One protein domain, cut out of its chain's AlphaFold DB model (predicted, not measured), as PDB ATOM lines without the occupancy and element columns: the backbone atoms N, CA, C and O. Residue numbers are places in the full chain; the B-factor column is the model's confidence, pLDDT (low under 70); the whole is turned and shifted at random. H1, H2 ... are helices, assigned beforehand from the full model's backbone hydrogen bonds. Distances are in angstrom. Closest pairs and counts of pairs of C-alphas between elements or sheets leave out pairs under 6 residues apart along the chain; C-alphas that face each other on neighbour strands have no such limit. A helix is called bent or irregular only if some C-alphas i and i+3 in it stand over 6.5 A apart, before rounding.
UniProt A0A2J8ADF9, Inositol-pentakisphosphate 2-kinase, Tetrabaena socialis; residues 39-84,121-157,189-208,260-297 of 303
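What this domain is: This is residues 39 to 84, 121 to 157, 189 to 208 and 260 to 297 of the 303 residues of the protein "Inositol-pentakisphosphate 2-kinase" of Tetrabaena socialis (UniProt A0A2J8ADF9). A body of crossed helices has H5 in its middle, with H1, H3 and H4 packing on it. From this body a long arm sticks out, residues 277 to 297, in which H6 runs outward and H7 turns off at its end as in an L. The printed part has 141 residues, with seven named helices, H1 to H7 along the chain, and no named strand: all helix. It is only just loose, close to compact, with a radius of gyration of the C-alphas of 17.7 A and spans of 54 by 42 by 24 A.

Where its parts are: H6, residues 265 to 284, is the longest helix, 29.6 A from C-alpha 265 at (24.466, 124.279, -54.602); it is irregular, C-alphas 266 and 269 being 7.2 A apart. H4 is residues 135 to 152, 26.0 A; H5 189 to 206, 25.7 A; H2 58 to 74, 22.0 A, with a kink of 25 degrees near residue 68. H1 is residues 41 to 47, H3 121 to 129, and H7 286 to 295, ending at (5.961, 121.970, -88.911).

How they stand to each other: H6 touches residues 136 to 143 of H4 at a shallow tilt of 29 degrees, opposite ways; the closest C-alphas, of Pro 136 and Val 272, are 5.4 A apart. H5 touches H4 (Ala 139 and Leu 195, C-alphas 5.9 A), H3 (Gln 129 and Ser 201, 4.3 A) and H1 (Ile 46 and Leu 192, 5.6 A), the closest pairs. H2 touches H3 with residues 73 to 74 alone, closest at the C-alphas of Leu 74 and Arg 124, 5.6 A. H7 touches no helix. In H1, H3, H4, H5 and H7 every O i to N i+4 pair is within hydrogen-bond range; in H2 9 of 13, in H6 14 of 16.

The domain as a whole: The C-alphas of Gly 153 and Gly 295, farthest apart, are 57.3 A apart. Cuts leave C-alpha gaps of 25.9 A (84 to 121), 9.1 A (157 to 189) and 8.1 A (208 to 260). Of the links printed whole, none is long. Residues 52 to 56 and 81 to 84 have pLDDT under 70.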
ATOM      1  N   GLY A  39      29.049 117.047 -50.609       75.25
ATOM      2  CA  GLY A  39      28.362 118.268 -50.189       75.25
ATOM      3  C   GLY A  39      29.332 119.254 -49.535       75.25
ATOM      4  O   GLY A  39      30.054 118.897 -48.601       75.25
ATOM      5  N   SER A  40      29.337 120.499 -50.008       86.62
ATOM      6  CA  SER A  40      30.098 121.593 -49.400       86.62
ATOM      7  C   SER A  40      29.563 121.945 -48.003       86.62
ATOM      8  O   SER A  40      28.484 121.503 -47.601       86.62
ATOM      9  N   ALA A  41      30.292 122.769 -47.242       89.06
ATOM     10  CA  ALA A  41      29.782 123.301 -45.973       89.06
ATOM     11  C   ALA A  41      28.468 124.079 -46.168       89.06
ATOM     12  O   ALA A  41      27.569 123.993 -45.335       89.06
ATOM     13  N   VAL A  42      28.330 124.776 -47.302       91.69
ATOM     14  CA  VAL A  42      27.105 125.500 -47.657       91.69
ATOM     15  C   VAL A  42      25.961 124.527 -47.951       91.69
ATOM     16  O   VAL A  42      24.855 124.742 -47.471       91.69
ATOM     17  N   ASP A  43      26.214 123.417 -48.656       90.94
ATOM     18  CA  ASP A  43      25.197 122.371 -48.862       90.94
ATOM     19  C   ASP A  43      24.709 121.805 -47.524       90.94
ATOM     20  O   ASP A  43      23.507 121.655 -47.312       90.94
ATOM     21  N   ARG A  44      25.628 121.548 -46.587       89.12
ATOM     22  CA  ARG A  44      25.264 121.084 -45.242       89.12
ATOM     23  C   ARG A  44      24.404 122.108 -44.509       89.12
ATOM     24  O   ARG A  44      23.386 121.726 -43.945       89.12
ATOM     25  N   ALA A  45      24.759 123.391 -44.568       91.81
ATOM     26  CA  ALA A  45      23.964 124.467 -43.978       91.81
ATOM     27  C   ALA A  45      22.564 124.570 -44.608       91.81
ATOM     28  O   ALA A  45      21.578 124.744 -43.893       91.81
ATOM     29  N   ILE A  46      22.460 124.401 -45.932       93.75
ATOM     30  CA  ILE A  46      21.175 124.384 -46.635       93.75
ATOM     31  C   ILE A  46      20.293 123.252 -46.123       93.75
ATOM     32  O   ILE A  46      19.104 123.483 -45.983       93.75
ATOM     33  N   TRP A  47      20.820 122.071 -45.803       92.25
ATOM     34  CA  TRP A  47      19.998 120.897 -45.472       92.25
ATOM     35  C   TRP A  47      19.985 120.494 -43.986       92.25
ATOM     36  O   TRP A  47      19.397 119.465 -43.655       92.25
ATOM     37  N   ALA A  48      20.612 121.273 -43.099       89.06
ATOM     38  CA  ALA A  48      20.915 120.875 -41.718       89.06
ATOM     39  C   ALA A  48      19.693 120.430 -40.885       89.06
ATOM     40  O   ALA A  48      19.742 119.401 -40.219       89.06
ATOM     41  N   ASP A  49      18.595 121.179 -40.953       86.56
ATOM     42  CA  ASP A  49      17.317 120.954 -40.256       86.56
ATOM     43  C   ASP A  49      16.377 119.975 -40.981       86.56
ATOM     44  O   ASP A  49      15.357 119.586 -40.417       86.56
ATOM     45  N   VAL A  50      16.697 119.572 -42.216       86.69
ATOM     46  CA  VAL A  50      15.829 118.715 -43.045       86.69
ATOM     47  C   VAL A  50      16.381 117.298 -43.185       86.69
ATOM     48  O   VAL A  50      15.637 116.338 -43.028       86.69
ATOM     49  N   LEU A  51      17.672 117.144 -43.496       84.81
ATOM     50  CA  LEU A  51      18.268 115.843 -43.833       84.81
ATOM     51  C   LEU A  51      19.020 115.175 -42.676       84.81
ATOM     52  O   LEU A  51      19.577 114.098 -42.880       84.81
ATOM     53  N   GLY A  52      19.036 115.794 -41.486       69.00
ATOM     54  CA  GLY A  52      19.458 115.191 -40.215       69.00
ATOM     55  C   GLY A  52      20.641 114.222 -40.325       69.00
ATOM     56  O   GLY A  52      20.480 113.022 -40.100       69.00
ATOM     57  N   GLY A  53      21.822 114.710 -40.718       58.88
ATOM     58  CA  GLY A  53      22.970 113.850 -41.014       58.88
ATOM     59  C   GLY A  53      24.281 114.342 -40.414       58.88
ATOM     60  O   GLY A  53      24.740 115.434 -40.743       58.88
ATOM     61  N   ALA A  54      24.908 113.489 -39.598       51.84
ATOM     62  CA  ALA A  54      26.323 113.583 -39.251       51.84
ATOM     63  C   ALA A  54      27.201 113.486 -40.516       51.84
ATOM     64  O   ALA A  54      26.809 112.872 -41.514       51.84
ATOM     65  N   GLU A  55      28.380 114.107 -40.483       58.94
ATOM     66  CA  GLU A  55      29.349 114.087 -41.584       58.94
ATOM     67  C   GLU A  55      29.688 112.646 -42.024       58.94
ATOM     68  O   GLU A  55      29.901 111.769 -41.193       58.94
ATOM     69  N   GLY A  56      29.753 112.401 -43.340       64.25
ATOM     70  CA  GLY A  56      30.341 111.175 -43.904       64.25
ATOM     71  C   GLY A  56      29.391 110.110 -44.472       64.25
ATOM     72  O   GLY A  56      29.883 109.190 -45.120       64.25
ATOM     73  N   ASP A  57      28.063 110.220 -44.331       76.44
ATOM     74  CA  ASP A  57      27.111 109.228 -44.886       76.44
ATOM     75  C   ASP A  57      26.258 109.805 -46.035       76.44
ATOM     76  O   ASP A  57      25.052 110.035 -45.913       76.44
ATOM     77  N   ALA A  58      26.903 110.062 -47.179       76.94
ATOM     78  CA  ALA A  58      26.249 110.627 -48.363       76.94
ATOM     79  C   ALA A  58      25.095 109.748 -48.882       76.94
ATOM     80  O   ALA A  58      24.064 110.267 -49.300       76.94
ATOM     81  N   ALA A  59      25.235 108.420 -48.818       78.56
ATOM     82  CA  ALA A  59      24.184 107.501 -49.250       78.56
ATOM     83  C   ALA A  59      22.933 107.626 -48.369       78.56
ATOM     84  O   ALA A  59      21.816 107.665 -48.883       78.56
ATOM     85  N   ARG A  60      23.099 107.741 -47.046       80.00
ATOM     86  CA  ARG A  60      21.979 107.994 -46.134       80.00
ATOM     87  C   ARG A  60      21.326 109.342 -46.371       80.00
ATOM     88  O   ARG A  60      20.102 109.395 -46.354       80.00
ATOM     89  N   GLN A  61      22.108 110.394 -46.601       82.56
ATOM     90  CA  GLN A  61      21.553 111.714 -46.909       82.56
ATOM     91  C   GLN A  61      20.689 111.676 -48.172       82.56
ATOM     92  O   GLN A  61      19.601 112.243 -48.177       82.56
ATOM     93  N   GLU A  62      21.118 110.964 -49.217       85.50
ATOM     94  CA  GLU A  62      20.303 110.798 -50.426       85.50
ATOM     95  C   GLU A  62      19.040 109.977 -50.174       85.50
ATOM     96  O   GLU A  62      17.971 110.344 -50.654       85.50
ATOM     97  N   LEU A  63      19.126 108.901 -49.387       85.94
ATOM     98  CA  LEU A  63      17.945 108.121 -49.013       85.94
ATOM     99  C   LEU A  63      16.933 108.960 -48.225       85.94
ATOM    100  O   LEU A  63      15.747 108.910 -48.544       85.94
ATOM    101  N   SER A  64      17.394 109.745 -47.248       87.81
ATOM    102  CA  SER A  64      16.549 110.679 -46.495       87.81
ATOM    103  C   SER A  64      15.990 111.777 -47.389       87.81
ATOM    104  O   SER A  64      14.810 112.082 -47.320       87.81
ATOM    105  N   TYR A  65      16.771 112.317 -48.322       91.75
ATOM    106  CA  TYR A  65      16.251 113.293 -49.277       91.75
ATOM    107  C   TYR A  65      15.126 112.718 -50.141       91.75
ATOM    108  O   TYR A  65      14.071 113.331 -50.301       91.75
ATOM    109  N   VAL A  66      15.303 111.507 -50.663       92.00
ATOM    110  CA  VAL A  66      14.267 110.854 -51.466       92.00
ATOM    111  C   VAL A  66      13.025 110.551 -50.625       92.00
ATOM    112  O   VAL A  66      11.917 110.855 -51.064       92.00
ATOM    113  N   ALA A  67      13.196 109.969 -49.437       89.50
ATOM    114  CA  ALA A  67      12.091 109.519 -48.592       89.50
ATOM    115  C   ALA A  67      11.354 110.668 -47.891       89.50
ATOM    116  O   ALA A  67      10.126 110.675 -47.875       89.50
ATOM    117  N   ASP A  68      12.091 111.637 -47.358       90.44
ATOM    118  CA  ASP A  68      11.571 112.655 -46.442       90.44
ATOM    119  C   ASP A  68      11.295 113.989 -47.157       90.44
ATOM    120  O   ASP A  68      10.476 114.778 -46.692       90.44
ATOM    121  N   VAL A  69      11.925 114.238 -48.318       94.31
ATOM    122  CA  VAL A  69      11.733 115.479 -49.098       94.31
ATOM    123  C   VAL A  69      10.982 115.227 -50.404       94.31
ATOM    124  O   VAL A  69       9.948 115.846 -50.645       94.31
ATOM    125  N   MET A  70      11.461 114.323 -51.263       95.88
ATOM    126  CA  MET A  70      10.889 114.166 -52.609       95.88
ATOM    127  C   MET A  70       9.610 113.319 -52.634       95.88
ATOM    128  O   MET A  70       8.667 113.660 -53.353       95.88
ATOM    129  N   ALA A  71       9.535 112.233 -51.859       93.38
ATOM    130  CA  ALA A  71       8.371 111.345 -51.842       93.38
ATOM    131  C   ALA A  71       7.065 112.033 -51.393       93.38
ATOM    132  O   ALA A  71       6.059 111.844 -52.084       93.38
ATOM    133  N   PRO A  72       7.037 112.882 -50.341       94.44
ATOM    134  CA  PRO A  72       5.824 113.613 -49.961       94.44
ATOM    135  C   PRO A  72       5.286 114.528 -51.070       94.44
ATOM    136  O   PRO A  72       4.077 114.722 -51.188       94.44
ATOM    137  N   LEU A  73       6.171 115.062 -51.915       95.25
ATOM    138  CA  LEU A  73       5.812 115.998 -52.984       95.25
ATOM    139  C   LEU A  73       5.349 115.284 -54.256       95.25
ATOM    140  O   LEU A  73       4.402 115.711 -54.918       95.25
ATOM    141  N   LEU A  74       6.013 114.182 -54.596       94.38
ATOM    142  CA  LEU A  74       5.768 113.427 -55.824       94.38
ATOM    143  C   LEU A  74       4.708 112.326 -55.658       94.38
ATOM    144  O   LEU A  74       4.151 111.845 -56.649       94.38
ATOM    145  N   GLY A  75       4.386 111.968 -54.415       92.44
ATOM    146  CA  GLY A  75       3.536 110.840 -54.051       92.44
ATOM    147  C   GLY A  75       4.389 109.601 -53.750       92.44
ATOM    148  O   GLY A  75       5.055 109.099 -54.662       92.44
ATOM    149  N   PRO A  76       4.367 109.066 -52.514       90.19
ATOM    150  CA  PRO A  76       5.249 107.970 -52.103       90.19
ATOM    151  C   PRO A  76       5.054 106.693 -52.931       90.19
ATOM    152  O   PRO A  76       6.008 105.976 -53.201       90.19
ATOM    153  N   GLN A  77       3.857 106.449 -53.466       87.31
ATOM    154  CA  GLN A  77       3.589 105.323 -54.365       87.31
ATOM    155  C   GLN A  77       4.358 105.386 -55.703       87.31
ATOM    156  O   GLN A  77       4.476 104.374 -56.399       87.31
ATOM    157  N   HIS A  78       4.870 106.566 -56.072       90.50
ATOM    158  CA  HIS A  78       5.666 106.807 -57.279       90.50
ATOM    159  C   HIS A  78       7.161 106.950 -56.984       90.50
ATOM    160  O   HIS A  78       7.947 107.131 -57.912       90.50
ATOM    161  N   VAL A  79       7.578 106.859 -55.722       90.56
ATOM    162  CA  VAL A  79       8.978 106.981 -55.316       90.56
ATOM    163  C   VAL A  79       9.396 105.688 -54.635       90.56
ATOM    164  O   VAL A  79       8.781 105.231 -53.680       90.56
ATOM    165  N   SER A  80      10.433 105.036 -55.157       80.56
ATOM    166  CA  SER A  80      10.879 103.770 -54.575       80.56
ATOM    167  C   SER A  80      11.653 104.025 -53.286       80.56
ATOM    168  O   SER A  80      12.709 104.653 -53.316       80.56
ATOM    169  N   HIS A  81      11.178 103.471 -52.170       68.00
ATOM    170  CA  HIS A  81      11.975 103.358 -50.952       68.00
ATOM    171  C   HIS A  81      13.073 102.317 -51.197       68.00
ATOM    172  O   HIS A  81      12.812 101.112 -51.253       68.00
ATOM    173  N   ALA A  82      14.301 102.768 -51.437       61.16
ATOM    174  CA  ALA A  82      15.423 101.855 -51.590       61.16
ATOM    175  C   ALA A  82      15.724 101.175 -50.243       61.16
ATOM    176  O   ALA A  82      15.873 101.834 -49.214       61.16
ATOM    177  N   LEU A  83      15.830  99.844 -50.253       54.81
ATOM    178  CA  LEU A  83      16.364  99.090 -49.121       54.81
ATOM    179  C   LEU A  83      17.875  99.326 -49.054       54.81
ATOM    180  O   LEU A  83      18.574  99.200 -50.063       54.81
ATOM    181  N   ARG A  84      18.388  99.647 -47.860       49.38
ATOM    182  CA  ARG A  84      19.833  99.735 -47.625       49.38
ATOM    183  C   ARG A  84      20.460  98.367 -47.888       49.38
ATOM    184  O   ARG A  84      20.195  97.415 -47.166       49.38
ATOM    185  N   VAL A 121       0.493 112.168 -62.170       89.25
ATOM    186  CA  VAL A 121       1.904 112.051 -61.764       89.25
ATOM    187  C   VAL A 121       2.742 113.223 -62.300       89.25
ATOM    188  O   VAL A 121       3.516 113.829 -61.564       89.25
ATOM    189  N   LEU A 122       2.510 113.616 -63.557       92.12
ATOM    190  CA  LEU A 122       3.191 114.754 -64.180       92.12
ATOM    191  C   LEU A 122       2.756 116.113 -63.614       92.12
ATOM    192  O   LEU A 122       3.579 117.012 -63.524       92.12
ATOM    193  N   SER A 123       1.501 116.276 -63.188       93.00
ATOM    194  CA  SER A 123       1.040 117.521 -62.558       93.00
ATOM    195  C   SER A 123       1.761 117.774 -61.233       93.00
ATOM    196  O   SER A 123       2.145 118.907 -60.958       93.00
ATOM    197  N   ARG A 124       1.999 116.721 -60.437       94.06
ATOM    198  CA  ARG A 124       2.802 116.823 -59.205       94.06
ATOM    199  C   ARG A 124       4.251 117.175 -59.515       94.06
ATOM    200  O   ARG A 124       4.795 118.078 -58.891       94.06
ATOM    201  N   LEU A 125       4.849 116.518 -60.512       96.25
ATOM    202  CA  LEU A 125       6.205 116.844 -60.953       96.25
ATOM    203  C   LEU A 125       6.315 118.318 -61.372       96.25
ATOM    204  O   LEU A 125       7.201 119.023 -60.896       96.25
ATOM    205  N   HIS A 126       5.384 118.801 -62.198       96.25
ATOM    206  CA  HIS A 126       5.343 120.200 -62.620       96.25
ATOM    207  C   HIS A 126       5.164 121.167 -61.446       96.25
ATOM    208  O   HIS A 126       5.805 122.211 -61.437       96.25
ATOM    209  N   ALA A 127       4.366 120.816 -60.434       96.50
ATOM    210  CA  ALA A 127       4.235 121.635 -59.230       96.50
ATOM    211  C   ALA A 127       5.573 121.778 -58.478       96.50
ATOM    212  O   ALA A 127       5.907 122.873 -58.033       96.50
ATOM    213  N   VAL A 128       6.378 120.710 -58.392       97.50
ATOM    214  CA  VAL A 128       7.727 120.779 -57.798       97.50
ATOM    215  C   VAL A 128       8.674 121.613 -58.666       97.50
ATOM    216  O   VAL A 128       9.409 122.449 -58.146       97.50
ATOM    217  N   GLN A 129       8.633 121.440 -59.990       97.19
ATOM    218  CA  GLN A 129       9.440 122.232 -60.926       97.19
ATOM    219  C   GLN A 129       9.115 123.734 -60.836       97.19
ATOM    220  O   GLN A 129      10.030 124.558 -60.846       97.19
ATOM    221  N   ALA A 130       7.835 124.083 -60.695       96.19
ATOM    222  CA  ALA A 130       7.353 125.458 -60.557       96.19
ATOM    223  C   ALA A 130       7.631 126.079 -59.175       96.19
ATOM    224  O   ALA A 130       7.451 127.280 -59.000       96.19
ATOM    225  N   GLY A 131       8.083 125.289 -58.192       93.62
ATOM    226  CA  GLY A 131       8.435 125.782 -56.857       93.62
ATOM    227  C   GLY A 131       9.677 126.682 -56.823       93.62
ATOM    228  O   GLY A 131       9.931 127.335 -55.811       93.62
ATOM    229  N   ASP A 132      10.444 126.726 -57.914       94.50
ATOM    230  CA  ASP A 132      11.537 127.674 -58.106       94.50
ATOM    231  C   ASP A 132      11.001 129.052 -58.515       94.50
ATOM    232  O   ASP A 132      10.773 129.324 -59.693       94.50
ATOM    233  N   SER A 133      10.819 129.927 -57.527       95.38
ATOM    234  CA  SER A 133      10.384 131.312 -57.733       95.38
ATOM    235  C   SER A 133      11.527 132.311 -57.929       95.38
ATOM    236  O   SER A 133      11.269 133.468 -58.256       95.38
ATOM    237  N   VAL A 134      12.780 131.908 -57.699       97.00
ATOM    238  CA  VAL A 134      13.945 132.813 -57.707       97.00
ATOM    239  C   VAL A 134      14.804 132.670 -58.965       97.00
ATOM    240  O   VAL A 134      15.604 133.563 -59.261       97.00
ATOM    241  N   GLY A 135      14.654 131.566 -59.697       96.75
ATOM    242  CA  GLY A 135      15.501 131.192 -60.823       96.75
ATOM    243  C   GLY A 135      16.953 130.910 -60.408       96.75
ATOM    244  O   GLY A 135      17.348 131.138 -59.257       96.75
ATOM    245  N   PRO A 136      17.810 130.454 -61.338       97.31
ATOM    246  CA  PRO A 136      19.216 130.170 -61.037       97.31
ATOM    247  C   PRO A 136      19.982 131.431 -60.624       97.31
ATOM    248  O   PRO A 136      20.801 131.373 -59.711       97.31
ATOM    249  N   GLY A 137      19.692 132.586 -61.236       97.94
ATOM    250  CA  GLY A 137      20.341 133.854 -60.894       97.94
ATOM    251  C   GLY A 137      19.991 134.346 -59.486       97.94
ATOM    252  O   GLY A 137      20.869 134.797 -58.749       97.94
ATOM    253  N   GLY A 138      18.720 134.238 -59.081       98.12
ATOM    254  CA  GLY A 138      18.302 134.557 -57.717       98.12
ATOM    255  C   GLY A 138      18.875 133.574 -56.701       98.12
ATOM    256  O   GLY A 138      19.421 134.003 -55.684       98.12
ATOM    257  N   ALA A 139      18.845 132.276 -57.006       98.25
ATOM    258  CA  ALA A 139      19.445 131.251 -56.161       98.25
ATOM    259  C   ALA A 139      20.962 131.447 -55.988       98.25
ATOM    260  O   ALA A 139      21.455 131.346 -54.866       98.25
ATOM    261  N   LEU A 140      21.702 131.806 -57.045       98.31
ATOM    262  CA  LEU A 140      23.137 132.101 -56.956       98.31
ATOM    263  C   LEU A 140      23.425 133.281 -56.017       98.31
ATOM    264  O   LEU A 140      24.327 133.187 -55.186       98.31
ATOM    265  N   ARG A 141      22.639 134.363 -56.092       98.38
ATOM    266  CA  ARG A 141      22.792 135.504 -55.172       98.38
ATOM    267  C   ARG A 141      22.551 135.099 -53.720       98.38
ATOM    268  O   ARG A 141      23.327 135.476 -52.847       98.38
ATOM    269  N   LEU A 142      21.501 134.319 -53.456       97.62
ATOM    270  CA  LEU A 142      21.205 133.813 -52.111       97.62
ATOM    271  C   LEU A 142      22.321 132.896 -51.590       97.62
ATOM    272  O   LEU A 142      22.725 133.013 -50.435       97.62
ATOM    273  N   TYR A 143      22.857 132.033 -52.452       97.38
ATOM    274  CA  TYR A 143      23.987 131.163 -52.136       97.38
ATOM    275  C   TYR A 143      25.244 131.966 -51.779       97.38
ATOM    276  O   TYR A 143      25.873 131.697 -50.760       97.38
ATOM    277  N   GLN A 144      25.580 132.991 -52.565       97.31
ATOM    278  CA  GLN A 144      26.721 133.871 -52.292       97.31
ATOM    279  C   GLN A 144      26.548 134.645 -50.980       97.31
ATOM    280  O   GLN A 144      27.493 134.739 -50.201       97.31
ATOM    281  N   GLN A 145      25.341 135.153 -50.697       96.19
ATOM    282  CA  GLN A 145      25.039 135.813 -49.422       96.19
ATOM    283  C   GLN A 145      25.256 134.876 -48.231       96.19
ATOM    284  O   GLN A 145      25.880 135.273 -47.250       96.19
ATOM    285  N   LEU A 146      24.767 133.636 -48.327       95.69
ATOM    286  CA  LEU A 146      24.967 132.624 -47.294       95.69
ATOM    287  C   LEU A 146      26.456 132.299 -47.120       95.69
ATOM    288  O   LEU A 146      26.948 132.257 -45.997       95.69
ATOM    289  N   GLN A 147      27.191 132.127 -48.219       95.62
ATOM    290  CA  GLN A 147      28.621 131.829 -48.185       95.62
ATOM    291  C   GLN A 147      29.431 132.941 -47.498       95.62
ATOM    292  O   GLN A 147      30.276 132.637 -46.657       95.62
ATOM    293  N   VAL A 148      29.155 134.212 -47.813       95.69
ATOM    294  CA  VAL A 148      29.809 135.366 -47.170       95.69
ATOM    295  C   VAL A 148      29.498 135.406 -45.674       95.69
ATOM    296  O   VAL A 148      30.414 135.527 -44.866       95.69
ATOM    297  N   ALA A 149      28.234 135.224 -45.287       94.50
ATOM    298  CA  ALA A 149      27.846 135.225 -43.879       94.50
ATOM    299  C   ALA A 149      28.475 134.073 -43.084       94.50
ATOM    300  O   ALA A 149      28.886 134.258 -41.941       94.50
ATOM    301  N   MET A 150      28.602 132.889 -43.691       93.69
ATOM    302  CA  MET A 150      29.314 131.763 -43.082       93.69
ATOM    303  C   MET A 150      30.801 132.071 -42.876       93.69
ATOM    304  O   MET A 150      31.349 131.729 -41.833       93.69
ATOM    305  N   GLN A 151      31.454 132.737 -43.833       94.44
ATOM    306  CA  GLN A 151      32.862 133.141 -43.714       94.44
ATOM    307  C   GLN A 151      33.074 134.236 -42.662       94.44
ATOM    308  O   GLN A 151      34.094 134.233 -41.979       94.44
ATOM    309  N   ALA A 152      32.107 135.141 -42.512       94.00
ATOM    310  CA  ALA A 152      32.124 136.202 -41.510       94.00
ATOM    311  C   ALA A 152      31.718 135.729 -40.098       94.00
ATOM    312  O   ALA A 152      31.817 136.498 -39.147       94.00
ATOM    313  N   GLY A 153      31.250 134.482 -39.943       92.06
ATOM    314  CA  GLY A 153      30.710 133.977 -38.673       92.06
ATOM    315  C   GLY A 153      29.334 134.549 -38.304       92.06
ATOM    316  O   GLY A 153      28.878 134.376 -37.179       92.06
ATOM    317  N   GLU A 154      28.656 135.209 -39.244       90.62
ATOM    318  CA  GLU A 154      27.322 135.804 -39.074       90.62
ATOM    319  C   GLU A 154      26.188 134.778 -39.245       90.62
ATOM    320  O   GLU A 154      25.032 135.041 -38.912       90.62
ATOM    321  N   PHE A 155      26.501 133.601 -39.792       90.69
ATOM    322  CA  PHE A 155      25.568 132.486 -39.894       90.69
ATOM    323  C   PHE A 155      25.680 131.580 -38.663       90.69
ATOM    324  O   PHE A 155      26.597 130.767 -38.558       90.69
ATOM    325  N   THR A 156      24.713 131.673 -37.752       83.06
ATOM    326  CA  THR A 156      24.656 130.861 -36.521       83.06
ATOM    327  C   THR A 156      23.859 129.559 -36.679       83.06
ATOM    328  O   THR A 156      23.470 128.945 -35.688       83.06
ATOM    329  N   GLY A 157      23.604 129.121 -37.916       78.12
ATOM    330  CA  GLY A 157      22.731 127.981 -38.201       78.12
ATOM    331  C   GLY A 157      21.246 128.338 -38.156       78.12
ATOM    332  O   GLY A 157      20.856 129.465 -37.852       78.12
ATOM    333  N   ALA A 189      16.204 131.646 -42.286       93.31
ATOM    334  CA  ALA A 189      15.212 130.633 -42.647       93.31
ATOM    335  C   ALA A 189      14.559 130.877 -44.029       93.31
ATOM    336  O   ALA A 189      14.502 129.935 -44.828       93.31
ATOM    337  N   PRO A 190      14.160 132.111 -44.416       95.06
ATOM    338  CA  PRO A 190      13.600 132.374 -45.748       95.06
ATOM    339  C   PRO A 190      14.605 132.168 -46.892       95.06
ATOM    340  O   PRO A 190      14.231 131.736 -47.989       95.06
ATOM    341  N   VAL A 191      15.888 132.453 -46.634       95.75
ATOM    342  CA  VAL A 191      16.986 132.263 -47.593       95.75
ATOM    343  C   VAL A 191      17.199 130.772 -47.842       95.75
ATOM    344  O   VAL A 191      17.192 130.331 -48.993       95.75
ATOM    345  N   LEU A 192      17.310 129.983 -46.769       96.00
ATOM    346  CA  LEU A 192      17.482 128.532 -46.852       96.00
ATOM    347  C   LEU A 192      16.268 127.864 -47.506       96.00
ATOM    348  O   LEU A 192      16.436 127.016 -48.380       96.00
ATOM    349  N   ALA A 193      15.049 128.290 -47.166       95.69
ATOM    350  CA  ALA A 193      13.830 127.780 -47.786       95.69
ATOM    351  C   ALA A 193      13.794 128.040 -49.301       95.69
ATOM    352  O   ALA A 193      13.418 127.159 -50.074       95.69
ATOM    353  N   SER A 194      14.210 129.230 -49.747       97.44
ATOM    354  CA  SER A 194      14.292 129.564 -51.176       97.44
ATOM    355  C   SER A 194      15.345 128.723 -51.904       97.44
ATOM    356  O   SER A 194      15.061 128.177 -52.970       97.44
ATOM    357  N   LEU A 195      16.526 128.541 -51.304       97.69
ATOM    358  CA  LEU A 195      17.581 127.682 -51.851       97.69
ATOM    359  C   LEU A 195      17.136 126.215 -51.956       97.69
ATOM    360  O   LEU A 195      17.340 125.593 -52.997       97.69
ATOM    361  N   ARG A 196      16.472 125.668 -50.928       97.50
ATOM    362  CA  ARG A 196      15.921 124.299 -50.966       97.50
ATOM    363  C   ARG A 196      14.915 124.135 -52.094       97.50
ATOM    364  O   ARG A 196      15.058 123.210 -52.886       97.50
ATOM    365  N   ARG A 197      13.940 125.046 -52.210       98.06
ATOM    366  CA  ARG A 197      12.929 124.992 -53.281       98.06
ATOM    367  C   ARG A 197      13.568 125.016 -54.666       98.06
ATOM    368  O   ARG A 197      13.189 124.213 -55.516       98.06
ATOM    369  N   TYR A 198      14.575 125.865 -54.867       98.38
ATOM    370  CA  TYR A 198      15.348 125.880 -56.103       98.38
ATOM    371  C   TYR A 198      16.017 124.517 -56.373       98.38
ATOM    372  O   TYR A 198      15.822 123.930 -57.436       98.38
ATOM    373  N   LEU A 199      16.758 123.957 -55.411       97.56
ATOM    374  CA  LEU A 199      17.466 122.678 -55.587       97.56
ATOM    375  C   LEU A 199      16.514 121.483 -55.790       97.56
ATOM    376  O   LEU A 199      16.809 120.570 -56.568       97.56
ATOM    377  N   MET A 200      15.348 121.504 -55.144       97.81
ATOM    378  CA  MET A 200      14.275 120.528 -55.357       97.81
ATOM    379  C   MET A 200      13.685 120.647 -56.764       97.81
ATOM    380  O   MET A 200      13.490 119.634 -57.433       97.81
ATOM    381  N   SER A 201      13.472 121.870 -57.256       98.19
ATOM    382  CA  SER A 201      13.051 122.115 -58.639       98.19
ATOM    383  C   SER A 201      14.085 121.604 -59.642       98.19
ATOM    384  O   SER A 201      13.715 120.901 -60.581       98.19
ATOM    385  N   VAL A 202      15.383 121.849 -59.423       97.62
ATOM    386  CA  VAL A 202      16.457 121.279 -60.264       97.62
ATOM    387  C   VAL A 202      16.420 119.750 -60.242       97.62
ATOM    388  O   VAL A 202      16.538 119.116 -61.287       97.62
ATOM    389  N   THR A 203      16.194 119.134 -59.078       96.69
ATOM    390  CA  THR A 203      16.010 117.675 -58.977       96.69
ATOM    391  C   THR A 203      14.840 117.204 -59.838       96.69
ATOM    392  O   THR A 203      14.990 116.265 -60.612       96.69
ATOM    393  N   ALA A 204      13.691 117.873 -59.750       97.56
ATOM    394  CA  ALA A 204      12.500 117.533 -60.520       97.56
ATOM    395  C   ALA A 204      12.648 117.790 -62.033       97.56
ATOM    396  O   ALA A 204      12.026 117.094 -62.835       97.56
ATOM    397  N   LYS A 205      13.456 118.775 -62.446       96.25
ATOM    398  CA  LYS A 205      13.785 119.051 -63.858       96.25
ATOM    399  C   LYS A 205      14.732 117.993 -64.445       96.25
ATOM    400  O   LYS A 205      14.603 117.664 -65.618       96.25
ATOM    401  N   ASP A 206      15.612 117.424 -63.619       95.38
ATOM    402  CA  ASP A 206      16.622 116.440 -64.036       95.38
ATOM    403  C   ASP A 206      16.214 114.967 -63.822       95.38
ATOM    404  O   ASP A 206      16.970 114.067 -64.191       95.38
ATOM    405  N   CYS A 207      15.080 114.691 -63.171       95.44
ATOM    406  CA  CYS A 207      14.669 113.322 -62.852       95.44
ATOM    407  C   CYS A 207      14.123 112.560 -64.072       95.44
ATOM    408  O   CYS A 207      13.657 113.144 -65.052       95.44
ATOM    409  N   GLY A 208      14.135 111.229 -63.991       93.50
ATOM    410  CA  GLY A 208      13.504 110.354 -64.977       93.50
ATOM    411  C   GLY A 208      12.124 109.871 -64.529       93.50
ATOM    412  O   GLY A 208      11.876 109.672 -63.339       93.50
ATOM    413  N   LEU A 260      16.395 110.891 -58.395       93.44
ATOM    414  CA  LEU A 260      16.048 111.937 -57.422       93.44
ATOM    415  C   LEU A 260      17.216 112.287 -56.475       93.44
ATOM    416  O   LEU A 260      17.056 112.304 -55.257       93.44
ATOM    417  N   ASP A 261      18.402 112.533 -57.025       90.12
ATOM    418  CA  ASP A 261      19.601 112.833 -56.229       90.12
ATOM    419  C   ASP A 261      19.592 114.266 -55.685       90.12
ATOM    420  O   ASP A 261      19.143 115.194 -56.366       90.12
ATOM    421  N   VAL A 262      20.183 114.468 -54.500       90.81
ATOM    422  CA  VAL A 262      20.420 115.814 -53.955       90.81
ATOM    423  C   VAL A 262      21.328 116.586 -54.913       90.81
ATOM    424  O   VAL A 262      22.408 116.125 -55.300       90.81
ATOM    425  N   LYS A 263      20.909 117.793 -55.293       92.19
ATOM    426  CA  LYS A 263      21.693 118.678 -56.160       92.19
ATOM    427  C   LYS A 263      22.598 119.566 -55.311       92.19
ATOM    428  O   LYS A 263      22.140 120.198 -54.367       92.19
ATOM    429  N   ALA A 264      23.876 119.623 -55.677       92.12
ATOM    430  CA  ALA A 264      24.851 120.481 -55.012       92.12
ATOM    431  C   ALA A 264      24.658 121.951 -55.410       92.12
ATOM    432  O   ALA A 264      24.661 122.278 -56.602       92.12
ATOM    433  N   ALA A 265      24.574 122.836 -54.422       93.81
ATOM    434  CA  ALA A 265      24.466 124.279 -54.602       93.81
ATOM    435  C   ALA A 265      25.709 124.879 -55.274       93.81
ATOM    436  O   ALA A 265      25.602 125.859 -56.006       93.81
ATOM    437  N   ALA A 266      26.872 124.232 -55.147       92.19
ATOM    438  CA  ALA A 266      28.094 124.617 -55.856       92.19
ATOM    439  C   ALA A 266      27.951 124.627 -57.396       92.19
ATOM    440  O   ALA A 266      28.775 125.222 -58.085       92.19
ATOM    441  N   LYS A 267      26.907 123.994 -57.958       93.56
ATOM    442  CA  LYS A 267      26.610 124.026 -59.401       93.56
ATOM    443  C   LYS A 267      25.825 125.263 -59.851       93.56
ATOM    444  O   LYS A 267      25.675 125.460 -61.053       93.56
ATOM    445  N   LEU A 268      25.362 126.109 -58.929       96.62
ATOM    446  CA  LEU A 268      24.586 127.312 -59.243       96.62
ATOM    447  C   LEU A 268      25.252 128.247 -60.268       96.62
ATOM    448  O   LEU A 268      24.551 128.646 -61.198       96.62
ATOM    449  N   PRO A 269      26.568 128.555 -60.193       97.12
ATOM    450  CA  PRO A 269      27.224 129.360 -61.226       97.12
ATOM    451  C   PRO A 269      27.047 128.755 -62.620       97.12
ATOM    452  O   PRO A 269      26.651 129.440 -63.559       97.12
ATOM    453  N   ARG A 270      27.215 127.431 -62.728       96.31
ATOM    454  CA  ARG A 270      27.042 126.716 -63.991       96.31
ATOM    455  C   ARG A 270      25.596 126.736 -64.483       96.31
ATOM    456  O   ARG A 270      25.379 126.780 -65.689       96.31
ATOM    457  N   HIS A 271      24.610 126.688 -63.588       97.00
ATOM    458  CA  HIS A 271      23.203 126.796 -63.985       97.00
ATOM    459  C   HIS A 271      22.908 128.163 -64.614       97.00
ATOM    460  O   HIS A 271      22.240 128.212 -65.641       97.00
ATOM    461  N   VAL A 272      23.442 129.247 -64.040       98.12
ATOM    462  CA  VAL A 272      23.303 130.608 -64.590       98.12
ATOM    463  C   VAL A 272      23.974 130.721 -65.958       98.12
ATOM    464  O   VAL A 272      23.358 131.206 -66.901       98.12
ATOM    465  N   GLU A 273      25.210 130.230 -66.089       97.81
ATOM    466  CA  GLU A 273      25.923 130.211 -67.373       97.81
ATOM    467  C   GLU A 273      25.147 129.455 -68.458       97.81
ATOM    468  O   GLU A 273      25.044 129.920 -69.591       97.81
ATOM    469  N   LEU A 274      24.607 128.278 -68.121       96.94
ATOM    470  CA  LEU A 274      23.849 127.457 -69.062       96.94
ATOM    471  C   LEU A 274      22.527 128.112 -69.456       96.94
ATOM    472  O   LEU A 274      22.159 128.037 -70.621       96.94
ATOM    473  N   GLU A 275      21.823 128.752 -68.522       96.12
ATOM    474  CA  GLU A 275      20.581 129.461 -68.837       96.12
ATOM    475  C   GLU A 275      20.836 130.629 -69.797       96.12
ATOM    476  O   GLU A 275      20.136 130.746 -70.802       96.12
ATOM    477  N   ALA A 276      21.883 131.426 -69.557       96.06
ATOM    478  CA  ALA A 276      22.284 132.498 -70.468       96.06
ATOM    479  C   ALA A 276      22.644 131.949 -71.858       96.06
ATOM    480  O   ALA A 276      22.105 132.403 -72.864       96.06
ATOM    481  N   ALA A 277      23.469 130.899 -71.918       97.44
ATOM    482  CA  ALA A 277      23.857 130.278 -73.183       97.44
ATOM    483  C   ALA A 277      22.661 129.685 -73.951       97.44
ATOM    484  O   ALA A 277      22.630 129.730 -75.182       97.44
ATOM    485  N   LEU A 278      21.671 129.123 -73.248       95.94
ATOM    486  CA  LEU A 278      20.442 128.613 -73.857       95.94
ATOM    487  C   LEU A 278      19.560 129.745 -74.387       95.94
ATOM    488  O   LEU A 278      19.010 129.602 -75.477       95.94
ATOM    489  N   ALA A 279      19.444 130.854 -73.656       95.19
ATOM    490  CA  ALA A 279      18.706 132.030 -74.107       95.19
ATOM    491  C   ALA A 279      19.343 132.640 -75.365       95.19
ATOM    492  O   ALA A 279      18.645 132.861 -76.354       95.19
ATOM    493  N   ASP A 280      20.668 132.809 -75.367       97.06
ATOM    494  CA  ASP A 280      21.420 133.310 -76.521       97.06
ATOM    495  C   ASP A 280      21.261 132.380 -77.730       97.06
ATOM    496  O   ASP A 280      20.946 132.822 -78.835       97.06
ATOM    497  N   CYS A 281      21.411 131.067 -77.522       97.50
ATOM    498  CA  CYS A 281      21.208 130.066 -78.568       97.50
ATOM    499  C   CYS A 281      19.774 130.101 -79.116       97.50
ATOM    500  O   CYS A 281      19.580 130.060 -80.332       97.50
ATOM    501  N   GLY A 282      18.773 130.216 -78.241       96.25
ATOM    502  CA  GLY A 282      17.369 130.330 -78.626       96.25
ATOM    503  C   GLY A 282      17.097 131.579 -79.462       96.25
ATOM    504  O   GLY A 282      16.456 131.480 -80.503       96.25
ATOM    505  N   ALA A 283      17.644 132.729 -79.061       96.75
ATOM    506  CA  ALA A 283      17.510 133.982 -79.798       96.75
ATOM    507  C   ALA A 283      18.171 133.909 -81.184       96.75
ATOM    508  O   ALA A 283      17.563 134.299 -82.180       96.75
ATOM    509  N   LEU A 284      19.384 133.353 -81.266       97.94
ATOM    510  CA  LEU A 284      20.110 133.177 -82.529       97.94
ATOM    511  C   LEU A 284      19.394 132.231 -83.504       97.94
ATOM    512  O   LEU A 284      19.493 132.410 -84.715       97.94
ATOM    513  N   ASN A 285      18.677 131.232 -82.985       97.75
ATOM    514  CA  ASN A 285      18.005 130.208 -83.785       97.75
ATOM    515  C   ASN A 285      16.483 130.390 -83.851       97.75
ATOM    516  O   ASN A 285      15.783 129.468 -84.274       97.75
ATOM    517  N   LEU A 286      15.957 131.558 -83.467       96.12
ATOM    518  CA  LEU A 286      14.515 131.799 -83.404       96.12
ATOM    519  C   LEU A 286      13.780 131.458 -84.719       96.12
ATOM    520  O   LEU A 286      12.799 130.719 -84.642       96.12
ATOM    521  N   PRO A 287      14.263 131.850 -85.919       96.38
ATOM    522  CA  PRO A 287      13.576 131.504 -87.168       96.38
ATOM    523  C   PRO A 287      13.454 129.992 -87.399       96.38
ATOM    524  O   PRO A 287      12.413 129.506 -87.841       96.38
ATOM    525  N   LEU A 288      14.500 129.231 -87.057       96.06
ATOM    526  CA  LEU A 288      14.494 127.772 -87.165       96.06
ATOM    527  C   LEU A 288      13.518 127.151 -86.160       96.06
ATOM    528  O   LEU A 288      12.779 126.228 -86.499       96.06
ATOM    529  N   LEU A 289      13.497 127.654 -84.924       94.06
ATOM    530  CA  LEU A 289      12.570 127.184 -83.896       94.06
ATOM    531  C   LEU A 289      11.110 127.439 -84.295       94.06
ATOM    532  O   LEU A 289      10.272 126.559 -84.107       94.06
ATOM    533  N   GLU A 290      10.808 128.590 -84.899       93.00
ATOM    534  CA  GLU A 290       9.479 128.911 -85.430       93.00
ATOM    535  C   GLU A 290       9.077 128.004 -86.600       93.00
ATOM    536  O   GLU A 290       7.933 127.548 -86.670       93.00
ATOM    537  N   GLU A 291      10.005 127.708 -87.514       95.12
ATOM    538  CA  GLU A 291       9.770 126.765 -88.609       95.12
ATOM    539  C   GLU A 291       9.446 125.362 -88.079       95.12
ATOM    540  O   GLU A 291       8.442 124.765 -88.478       95.12
ATOM    541  N   LEU A 292      10.247 124.862 -87.132       94.50
ATOM    542  CA  LEU A 292      10.032 123.565 -86.491       94.50
ATOM    543  C   LEU A 292       8.710 123.524 -85.718       94.50
ATOM    544  O   LEU A 292       7.976 122.540 -85.814       94.50
ATOM    545  N   ALA A 293       8.377 124.595 -84.992       92.12
ATOM    546  CA  ALA A 293       7.107 124.716 -84.284       92.12
ATOM    547  C   ALA A 293       5.924 124.648 -85.262       92.12
ATOM    548  O   ALA A 293       5.002 123.852 -85.063       92.12
ATOM    549  N   ARG A 294       5.984 125.395 -86.371       91.25
ATOM    550  CA  ARG A 294       4.955 125.370 -87.419       91.25
ATOM    551  C   ARG A 294       4.819 123.982 -88.044       91.25
ATOM    552  O   ARG A 294       3.702 123.489 -88.187       91.25
ATOM    553  N   GLY A 295       5.938 123.332 -88.367       93.06
ATOM    554  CA  GLY A 295       5.961 121.970 -88.911       93.06
ATOM    555  C   GLY A 295       5.386 120.921 -87.951       93.06
ATOM    556  O   GLY A 295       4.757 119.960 -88.387       93.06
ATOM    557  N   ALA A 296       5.535 121.132 -86.642       93.31
ATOM    558  CA  ALA A 296       4.943 120.297 -85.598       93.31
ATOM    559  C   ALA A 296       3.464 120.626 -85.300       93.31
ATOM    560  O   ALA A 296       2.857 119.987 -84.436       93.31
ATOM    561  N   GLY A 297       2.879 121.620 -85.978       92.06
ATOM    562  CA  GLY A 297       1.520 122.093 -85.718       92.06
ATOM    563  C   GLY A 297       1.372 122.831 -84.385       92.06
ATOM    564  O   GLY A 297       0.260 122.921 -83.861       92.06
TER     565      GLY A 297